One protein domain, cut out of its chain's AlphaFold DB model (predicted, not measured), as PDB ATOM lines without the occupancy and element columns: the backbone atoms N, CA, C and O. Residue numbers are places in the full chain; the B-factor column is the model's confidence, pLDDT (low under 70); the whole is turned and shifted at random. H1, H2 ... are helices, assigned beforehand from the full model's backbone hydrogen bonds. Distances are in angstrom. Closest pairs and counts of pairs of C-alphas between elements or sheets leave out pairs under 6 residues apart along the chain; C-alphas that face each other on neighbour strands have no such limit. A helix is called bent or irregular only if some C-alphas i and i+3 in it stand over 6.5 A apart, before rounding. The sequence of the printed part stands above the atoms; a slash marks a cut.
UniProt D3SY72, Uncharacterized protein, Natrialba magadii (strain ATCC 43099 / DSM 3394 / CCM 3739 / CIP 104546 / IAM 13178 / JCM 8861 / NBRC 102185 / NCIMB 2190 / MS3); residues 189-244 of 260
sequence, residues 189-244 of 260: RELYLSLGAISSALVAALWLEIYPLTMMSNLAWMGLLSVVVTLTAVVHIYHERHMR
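What this domain is: This is residues 189 to 244 of the 260 residues of an uncharacterized protein of Natrialba magadii (strain ATCC 43099 / DSM 3394 / CCM 3739 / CIP 104546 / IAM 13178 / JCM 8861 / NBRC 102185 / NCIMB 2190 / MS3) (UniProt D3SY72). Two long helices, H1 and H2, lie side by side and run opposite ways, the printed part folding back through the loop at residues 208 to 217. The pair is loosely formed, with few contacts between the helices, and the last part of the longer helix H2 sticks out with the tail, residues 233 to 244. The printed part has 56 residues with two named helices, H1 then H2, and no named strand; its class is all helix. The whole is loose, with a radius of gyration of the C-alphas of 14.2 A, and a rod in outline, spanning 46 by 21 by 12 A.

How they stand to each other: H1, residues 189 to 207, and H2, residues 218 to 242, are close but not clearly touching, with 1 pair of C-alphas within 8 A. Their closest C-alphas, those of Ser 199 and Leu 225, are 7.8 A apart. The helices run opposite ways at a shallow tilt of 7 degrees, and their centres are 14.3 A apart. In both H1 and H2 every backbone O i to N i+4 pair is within hydrogen-bond range.

Where its parts are: H1 begins with C-alpha 189 at (70.949, 18.951, 154.927) and measures 26.5 A from first to last C-alpha. After a short link of 10 residues, H2 begins with C-alpha 218 at (52.627, 32.177, 137.612). H2 measures 35.9 A and ends with C-alpha 242 at (86.228, 20.204, 141.853). Neither helix is bent.

The domain as a whole: The two C-alphas farthest apart, those of Tyr 211 and Arg 244, are 46.7 A apart. Residues 207 to 212 stand free, and so do residues 233 to 244, of which 233 to 242 belong to H2. The printed part has no cut. Its mean pLDDT is 74.6, and the model's confidence is under 70 at residue 189, residues 212 to 213, residue 236 and residues 239 to 244.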
ATOM      1  N   ARG A 189      72.203  19.117 154.174       68.88
ATOM      2  CA  ARG A 189      70.949  18.951 154.927       68.88
ATOM      3  C   ARG A 189      70.326  20.299 155.310       68.88
ATOM      4  O   ARG A 189      69.137  20.492 155.091       68.88
ATOM      5  N   GLU A 190      71.121  21.236 155.819       71.50
ATOM      6  CA  GLU A 190      70.673  22.583 156.201       71.50
ATOM      7  C   GLU A 190      70.423  23.470 154.973       71.50
ATOM      8  O   GLU A 190      69.452  24.227 154.948       71.50
ATOM      9  N   LEU A 191      71.226  23.327 153.915       70.12
ATOM     10  CA  LEU A 191      71.013  23.979 152.618       70.12
ATOM     11  C   LEU A 191      69.705  23.528 151.951       70.12
ATOM     12  O   LEU A 191      68.926  24.369 151.515       70.12
ATOM     13  N   TYR A 192      69.412  22.226 151.910       75.25
ATOM     14  CA  TYR A 192      68.153  21.716 151.360       75.25
ATOM     15  C   TYR A 192      66.952  22.036 152.261       75.25
ATOM     16  O   TYR A 192      65.882  22.345 151.738       75.25
ATOM     17  N   LEU A 193      67.108  22.038 153.592       77.81
ATOM     18  CA  LEU A 193      66.052  22.476 154.516       77.81
ATOM     19  C   LEU A 193      65.747  23.972 154.377       77.81
ATOM     20  O   LEU A 193      64.579  24.342 154.294       77.81
ATOM     21  N   SER A 194      66.765  24.833 154.308       75.81
ATOM     22  CA  SER A 194      66.581  26.281 154.134       75.81
ATOM     23  C   SER A 194      66.041  26.627 152.745       75.81
ATOM     24  O   SER A 194      65.068  27.373 152.653       75.81
ATOM     25  N   LEU A 195      66.567  26.027 151.672       80.00
ATOM     26  CA  LEU A 195      66.037  26.190 150.314       80.00
ATOM     27  C   LEU A 195      64.587  25.687 150.205       80.00
ATOM     28  O   LEU A 195      63.740  26.365 149.622       80.00
ATOM     29  N   GLY A 196      64.275  24.541 150.819       78.25
ATOM     30  CA  GLY A 196      62.920  23.992 150.890       78.25
ATOM     31  C   GLY A 196      61.958  24.873 151.692       78.25
ATOM     32  O   GLY A 196      60.830  25.105 151.253       78.25
ATOM     33  N   ALA A 197      62.403  25.432 152.821       79.44
ATOM     34  CA  ALA A 197      61.625  26.368 153.630       79.44
ATOM     35  C   ALA A 197      61.365  27.691 152.888       79.44
ATOM     36  O   ALA A 197      60.227  28.153 152.859       79.44
ATOM     37  N   ILE A 198      62.379  28.258 152.225       82.50
ATOM     38  CA  ILE A 198      62.255  29.469 151.396       82.50
ATOM     39  C   ILE A 198      61.294  29.222 150.224       82.50
ATOM     40  O   ILE A 198      60.385  30.020 149.999       82.50
ATOM     41  N   SER A 199      61.430  28.093 149.520       78.88
ATOM     42  CA  SER A 199      60.513  27.712 148.438       78.88
ATOM     43  C   SER A 199      59.076  27.531 148.940       78.88
ATOM     44  O   SER A 199      58.136  27.957 148.273       78.88
ATOM     45  N   SER A 200      58.890  26.928 150.117       80.19
ATOM     46  CA  SER A 200      57.565  26.718 150.717       80.19
ATOM     47  C   SER A 200      56.927  28.038 151.161       80.19
ATOM     48  O   SER A 200      55.746  28.267 150.906       80.19
ATOM     49  N   ALA A 201      57.711  28.937 151.763       80.50
ATOM     50  CA  ALA A 201      57.264  30.272 152.154       80.50
ATOM     51  C   ALA A 201      56.888  31.134 150.936       80.50
ATOM     52  O   ALA A 201      55.875  31.827 150.974       80.50
ATOM     53  N   LEU A 202      57.648  31.047 149.836       79.38
ATOM     54  CA  LEU A 202      57.329  31.737 148.584       79.38
ATOM     55  C   LEU A 202      56.016  31.226 147.970       79.38
ATOM     56  O   LEU A 202      55.165  32.029 147.592       79.38
ATOM     57  N   VAL A 203      55.812  29.904 147.924       79.69
ATOM     58  CA  VAL A 203      54.551  29.303 147.448       79.69
ATOM     59  C   VAL A 203      53.369  29.716 148.334       79.69
ATOM     60  O   VAL A 203      52.318  30.077 147.806       79.69
ATOM     61  N   ALA A 204      53.538  29.745 149.659       77.00
ATOM     62  CA  ALA A 204      52.502  30.212 150.580       77.00
ATOM     63  C   ALA A 204      52.177  31.708 150.398       77.00
ATOM     64  O   ALA A 204      51.008  32.084 150.400       77.00
ATOM     65  N   ALA A 205      53.184  32.562 150.185       77.00
ATOM     66  CA  ALA A 205      52.988  33.993 149.950       77.00
ATOM     67  C   ALA A 205      52.274  34.292 148.616       77.00
ATOM     68  O   ALA A 205      51.482  35.231 148.540       77.00
ATOM     69  N   LEU A 206      52.509  33.467 147.589       76.44
ATOM     70  CA  LEU A 206      51.771  33.510 146.322       76.44
ATOM     71  C   LEU A 206      50.325  33.019 146.483       76.44
ATOM     72  O   LEU A 206      49.413  33.640 145.946       76.44
ATOM     73  N   TRP A 207      50.101  31.949 147.253       78.38
ATOM     74  CA  TRP A 207      48.760  31.416 147.535       78.38
ATOM     75  C   TRP A 207      47.894  32.369 148.376       78.38
ATOM     76  O   TRP A 207      46.676  32.383 148.236       78.38
ATOM     77  N   LEU A 208      48.523  33.196 149.214       84.50
ATOM     78  CA  LEU A 208      47.884  34.268 149.989       84.50
ATOM     79  C   LEU A 208      47.738  35.595 149.210       84.50
ATOM     80  O   LEU A 208      47.397  36.611 149.812       84.50
ATOM     81  N   GLU A 209      48.023  35.604 147.901       81.06
ATOM     82  CA  GLU A 209      47.913  36.765 146.998       81.06
ATOM     83  C   GLU A 209      48.627  38.043 147.502       81.06
ATOM     84  O   GLU A 209      48.215  39.173 147.223       81.06
ATOM     85  N   ILE A 210      49.737  37.883 148.237       76.88
ATOM     86  CA  ILE A 210      50.408  38.993 148.927       76.88
ATOM     87  C   ILE A 210      51.000  39.984 147.916       76.88
ATOM     88  O   ILE A 210      51.960  39.689 147.200       76.88
ATOM     89  N   TYR A 211      50.464  41.204 147.896       75.62
ATOM     90  CA  TYR A 211      51.008  42.317 147.119       75.62
ATOM     91  C   TYR A 211      52.461  42.625 147.547       75.62
ATOM     92  O   TYR A 211      52.711  42.758 148.748       75.62
ATOM     93  N   PRO A 212      53.426  42.782 146.617       69.06
ATOM     94  CA  PRO A 212      53.260  42.941 145.167       69.06
ATOM     95  C   PRO A 212      53.463  41.658 144.334       69.06
ATOM     96  O   PRO A 212      53.572  41.753 143.113       69.06
ATOM     97  N   LEU A 213      53.544  40.466 144.938       66.25
ATOM     98  CA  LEU A 213      53.916  39.221 144.237       66.25
ATOM     99  C   LEU A 213      52.942  38.845 143.102       66.25
ATOM    100  O   LEU A 213      53.349  38.244 142.105       66.25
ATOM    101  N   THR A 214      51.682  39.266 143.231       70.44
ATOM    102  CA  THR A 214      50.591  39.119 142.254       70.44
ATOM    103  C   THR A 214      50.751  39.955 140.978       70.44
ATOM    104  O   THR A 214      50.029  39.727 140.011       70.44
ATOM    105  N   MET A 215      51.714  40.886 140.919       77.19
ATOM    106  CA  MET A 215      52.046  41.637 139.694       77.19
ATOM    107  C   MET A 215      52.839  40.812 138.663       77.19
ATOM    108  O   MET A 215      53.045  41.263 137.535       77.19
ATOM    109  N   MET A 216      53.306  39.617 139.033       74.06
ATOM    110  CA  MET A 216      54.057  38.704 138.168       74.06
ATOM    111  C   MET A 216      53.233  37.454 137.853       74.06
ATOM    112  O   MET A 216      52.516  36.938 138.707       74.06
ATOM    113  N   SER A 217      53.344  36.940 136.625       82.06
ATOM    114  CA  SER A 217      52.587  35.752 136.217       82.06
ATOM    115  C   SER A 217      53.120  34.476 136.876       82.06
ATOM    116  O   SER A 217      54.315  34.343 137.151       82.06
ATOM    117  N   ASN A 218      52.248  33.480 137.049       77.75
ATOM    118  CA  ASN A 218      52.627  32.177 137.612       77.75
ATOM    119  C   ASN A 218      53.755  31.494 136.809       77.75
ATOM    120  O   ASN A 218      54.595  30.812 137.391       77.75
ATOM    121  N   LEU A 219      53.826  31.730 135.490       80.44
ATOM    122  CA  LEU A 219      54.929  31.254 134.645       80.44
ATOM    123  C   LEU A 219      56.272  31.909 135.000       80.44
ATOM    124  O   LEU A 219      57.293  31.227 134.984       80.44
ATOM    125  N   ALA A 220      56.286  33.204 135.334       79.06
ATOM    126  CA  ALA A 220      57.506  33.901 135.741       79.06
ATOM    127  C   ALA A 220      58.042  33.348 137.072       79.06
ATOM    128  O   ALA A 220      59.240  33.092 137.191       79.06
ATOM    129  N   TRP A 221      57.156  33.072 138.035       73.81
ATOM    130  CA  TRP A 221      57.521  32.445 139.310       73.81
ATOM    131  C   TRP A 221      58.016  31.000 139.154       73.81
ATOM    132  O   TRP A 221      59.033  30.639 139.746       73.81
ATOM    133  N   MET A 222      57.369  30.186 138.310       79.94
ATOM    134  CA  MET A 222      57.858  28.837 137.982       79.94
ATOM    135  C   MET A 222      59.216  28.870 137.265       79.94
ATOM    136  O   MET A 222      60.091  28.059 137.567       79.94
ATOM    137  N   GLY A 223      59.421  29.830 136.356       77.50
ATOM    138  CA  GLY A 223      60.703  30.057 135.687       77.50
ATOM    139  C   GLY A 223      61.816  30.435 136.666       77.50
ATOM    140  O   GLY A 223      62.881  29.822 136.637       77.50
ATOM    141  N   LEU A 224      61.550  31.377 137.578       80.56
ATOM    142  CA  LEU A 224      62.482  31.779 138.637       80.56
ATOM    143  C   LEU A 224      62.894  30.582 139.507       80.56
ATOM    144  O   LEU A 224      64.085  30.345 139.701       80.56
ATOM    145  N   LEU A 225      61.919  29.807 139.996       82.00
ATOM    146  CA  LEU A 225      62.177  28.645 140.849       82.00
ATOM    147  C   LEU A 225      63.002  27.574 140.115       82.00
ATOM    148  O   LEU A 225      63.966  27.049 140.670       82.00
ATOM    149  N   SER A 226      62.669  27.300 138.849       79.62
ATOM    150  CA  SER A 226      63.412  26.371 137.990       79.62
ATOM    151  C   SER A 226      64.866  26.809 137.777       79.62
ATOM    152  O   SER A 226      65.784  25.997 137.909       79.62
ATOM    153  N   VAL A 227      65.104  28.103 137.526       79.25
ATOM    154  CA  VAL A 227      66.457  28.670 137.407       79.25
ATOM    155  C   VAL A 227      67.232  28.547 138.720       79.25
ATOM    156  O   VAL A 227      68.384  28.123 138.684       79.25
ATOM    157  N   VAL A 228      66.621  28.841 139.874       82.31
ATOM    158  CA  VAL A 228      67.281  28.692 141.186       82.31
ATOM    159  C   VAL A 228      67.681  27.236 141.439       82.31
ATOM    160  O   VAL A 228      68.848  26.978 141.719       82.31
ATOM    161  N   VAL A 229      66.766  26.277 141.259       82.50
ATOM    162  CA  VAL A 229      67.061  24.841 141.445       82.50
ATOM    163  C   VAL A 229      68.132  24.354 140.461       82.50
ATOM    164  O   VAL A 229      69.033  23.611 140.852       82.50
ATOM    165  N   THR A 230      68.089  24.812 139.206       77.00
ATOM    166  CA  THR A 230      69.089  24.464 138.184       77.00
ATOM    167  C   THR A 230      70.463  25.034 138.533       77.00
ATOM    168  O   THR A 230      71.458  24.325 138.417       77.00
ATOM    169  N   LEU A 231      70.543  26.276 139.024       78.81
ATOM    170  CA  LEU A 231      71.794  26.869 139.502       78.81
ATOM    171  C   LEU A 231      72.340  26.125 140.725       78.81
ATOM    172  O   LEU A 231      73.530  25.826 140.755       78.81
ATOM    173  N   THR A 232      71.494  25.750 141.693       80.44
ATOM    174  CA  THR A 232      71.910  24.916 142.833       80.44
ATOM    175  C   THR A 232      72.467  23.568 142.367       80.44
ATOM    176  O   THR A 232      73.526  23.157 142.837       80.44
ATOM    177  N   ALA A 233      71.816  22.902 141.407       75.75
ATOM    178  CA  ALA A 233      72.292  21.639 140.846       75.75
ATOM    179  C   ALA A 233      73.615  21.796 140.071       75.75
ATOM    180  O   ALA A 233      74.523  20.986 140.242       75.75
ATOM    181  N   VAL A 234      73.768  22.859 139.272       77.50
ATOM    182  CA  VAL A 234      75.018  23.163 138.551       77.50
ATOM    183  C   VAL A 234      76.161  23.468 139.521       77.50
ATOM    184  O   VAL A 234      77.263  22.964 139.322       77.50
ATOM    185  N   VAL A 235      75.911  24.227 140.594       75.56
ATOM    186  CA  VAL A 235      76.901  24.481 141.656       75.56
ATOM    187  C   VAL A 235      77.279  23.184 142.374       75.56
ATOM    188  O   VAL A 235      78.463  22.957 142.601       75.56
ATOM    189  N   HIS A 236      76.316  22.307 142.674       67.88
ATOM    190  CA  HIS A 236      76.577  21.009 143.305       67.88
ATOM    191  C   HIS A 236      77.458  20.117 142.412       67.88
ATOM    192  O   HIS A 236      78.516  19.680 142.855       67.88
ATOM    193  N   ILE A 237      77.107  19.963 141.127       71.38
ATOM    194  CA  ILE A 237      77.889  19.206 140.131       71.38
ATOM    195  C   ILE A 237      79.288  19.809 139.932       71.38
ATOM    196  O   ILE A 237      80.269  19.079 139.806       71.38
ATOM    197  N   TYR A 238      79.411  21.139 139.897       70.56
ATOM    198  CA  TYR A 238      80.706  21.811 139.763       70.56
ATOM    199  C   TYR A 238      81.583  21.577 141.000       70.56
ATOM    200  O   TYR A 238      82.750  21.219 140.867       70.56
ATOM    201  N   HIS A 239      81.013  21.710 142.198       65.25
ATOM    202  CA  HIS A 239      81.698  21.497 143.469       65.25
ATOM    203  C   HIS A 239      82.150  20.038 143.645       65.25
ATOM    204  O   HIS A 239      83.314  19.783 143.940       65.25
ATOM    205  N   GLU A 240      81.268  19.075 143.375       60.41
ATOM    206  CA  GLU A 240      81.566  17.636 143.388       60.41
ATOM    207  C   GLU A 240      82.668  17.268 142.375       60.41
ATOM    208  O   GLU A 240      83.560  16.474 142.671       60.41
ATOM    209  N   ARG A 241      82.687  17.924 141.207       57.88
ATOM    210  CA  ARG A 241      83.736  17.761 140.188       57.88
ATOM    211  C   ARG A 241      85.067  18.438 140.549       57.88
ATOM    212  O   ARG A 241      86.107  17.998 140.057       57.88
ATOM    213  N   HIS A 242      85.042  19.481 141.380       50.28
ATOM    214  CA  HIS A 242      86.228  20.204 141.853       50.28
ATOM    215  C   HIS A 242      86.818  19.663 143.165       50.28
ATOM    216  O   HIS A 242      87.971  19.965 143.457       50.28
ATOM    217  N   MET A 243      86.110  18.792 143.893       48.59
ATOM    218  CA  MET A 243      86.616  18.046 145.061       48.59
ATOM    219  C   MET A 243      87.626  16.933 144.694       48.59
ATOM    220  O   MET A 243      87.632  15.848 145.274       48.59
ATOM    221  N   ARG A 244      88.502  17.177 143.711       43.53
ATOM    222  CA  ARG A 244      89.538  16.231 143.282       43.53
ATOM    223  C   ARG A 244      90.899  16.537 143.911       43.53
ATOM    224  O   ARG A 244      91.572  17.475 143.503       43.53
TER     225      ARG A 244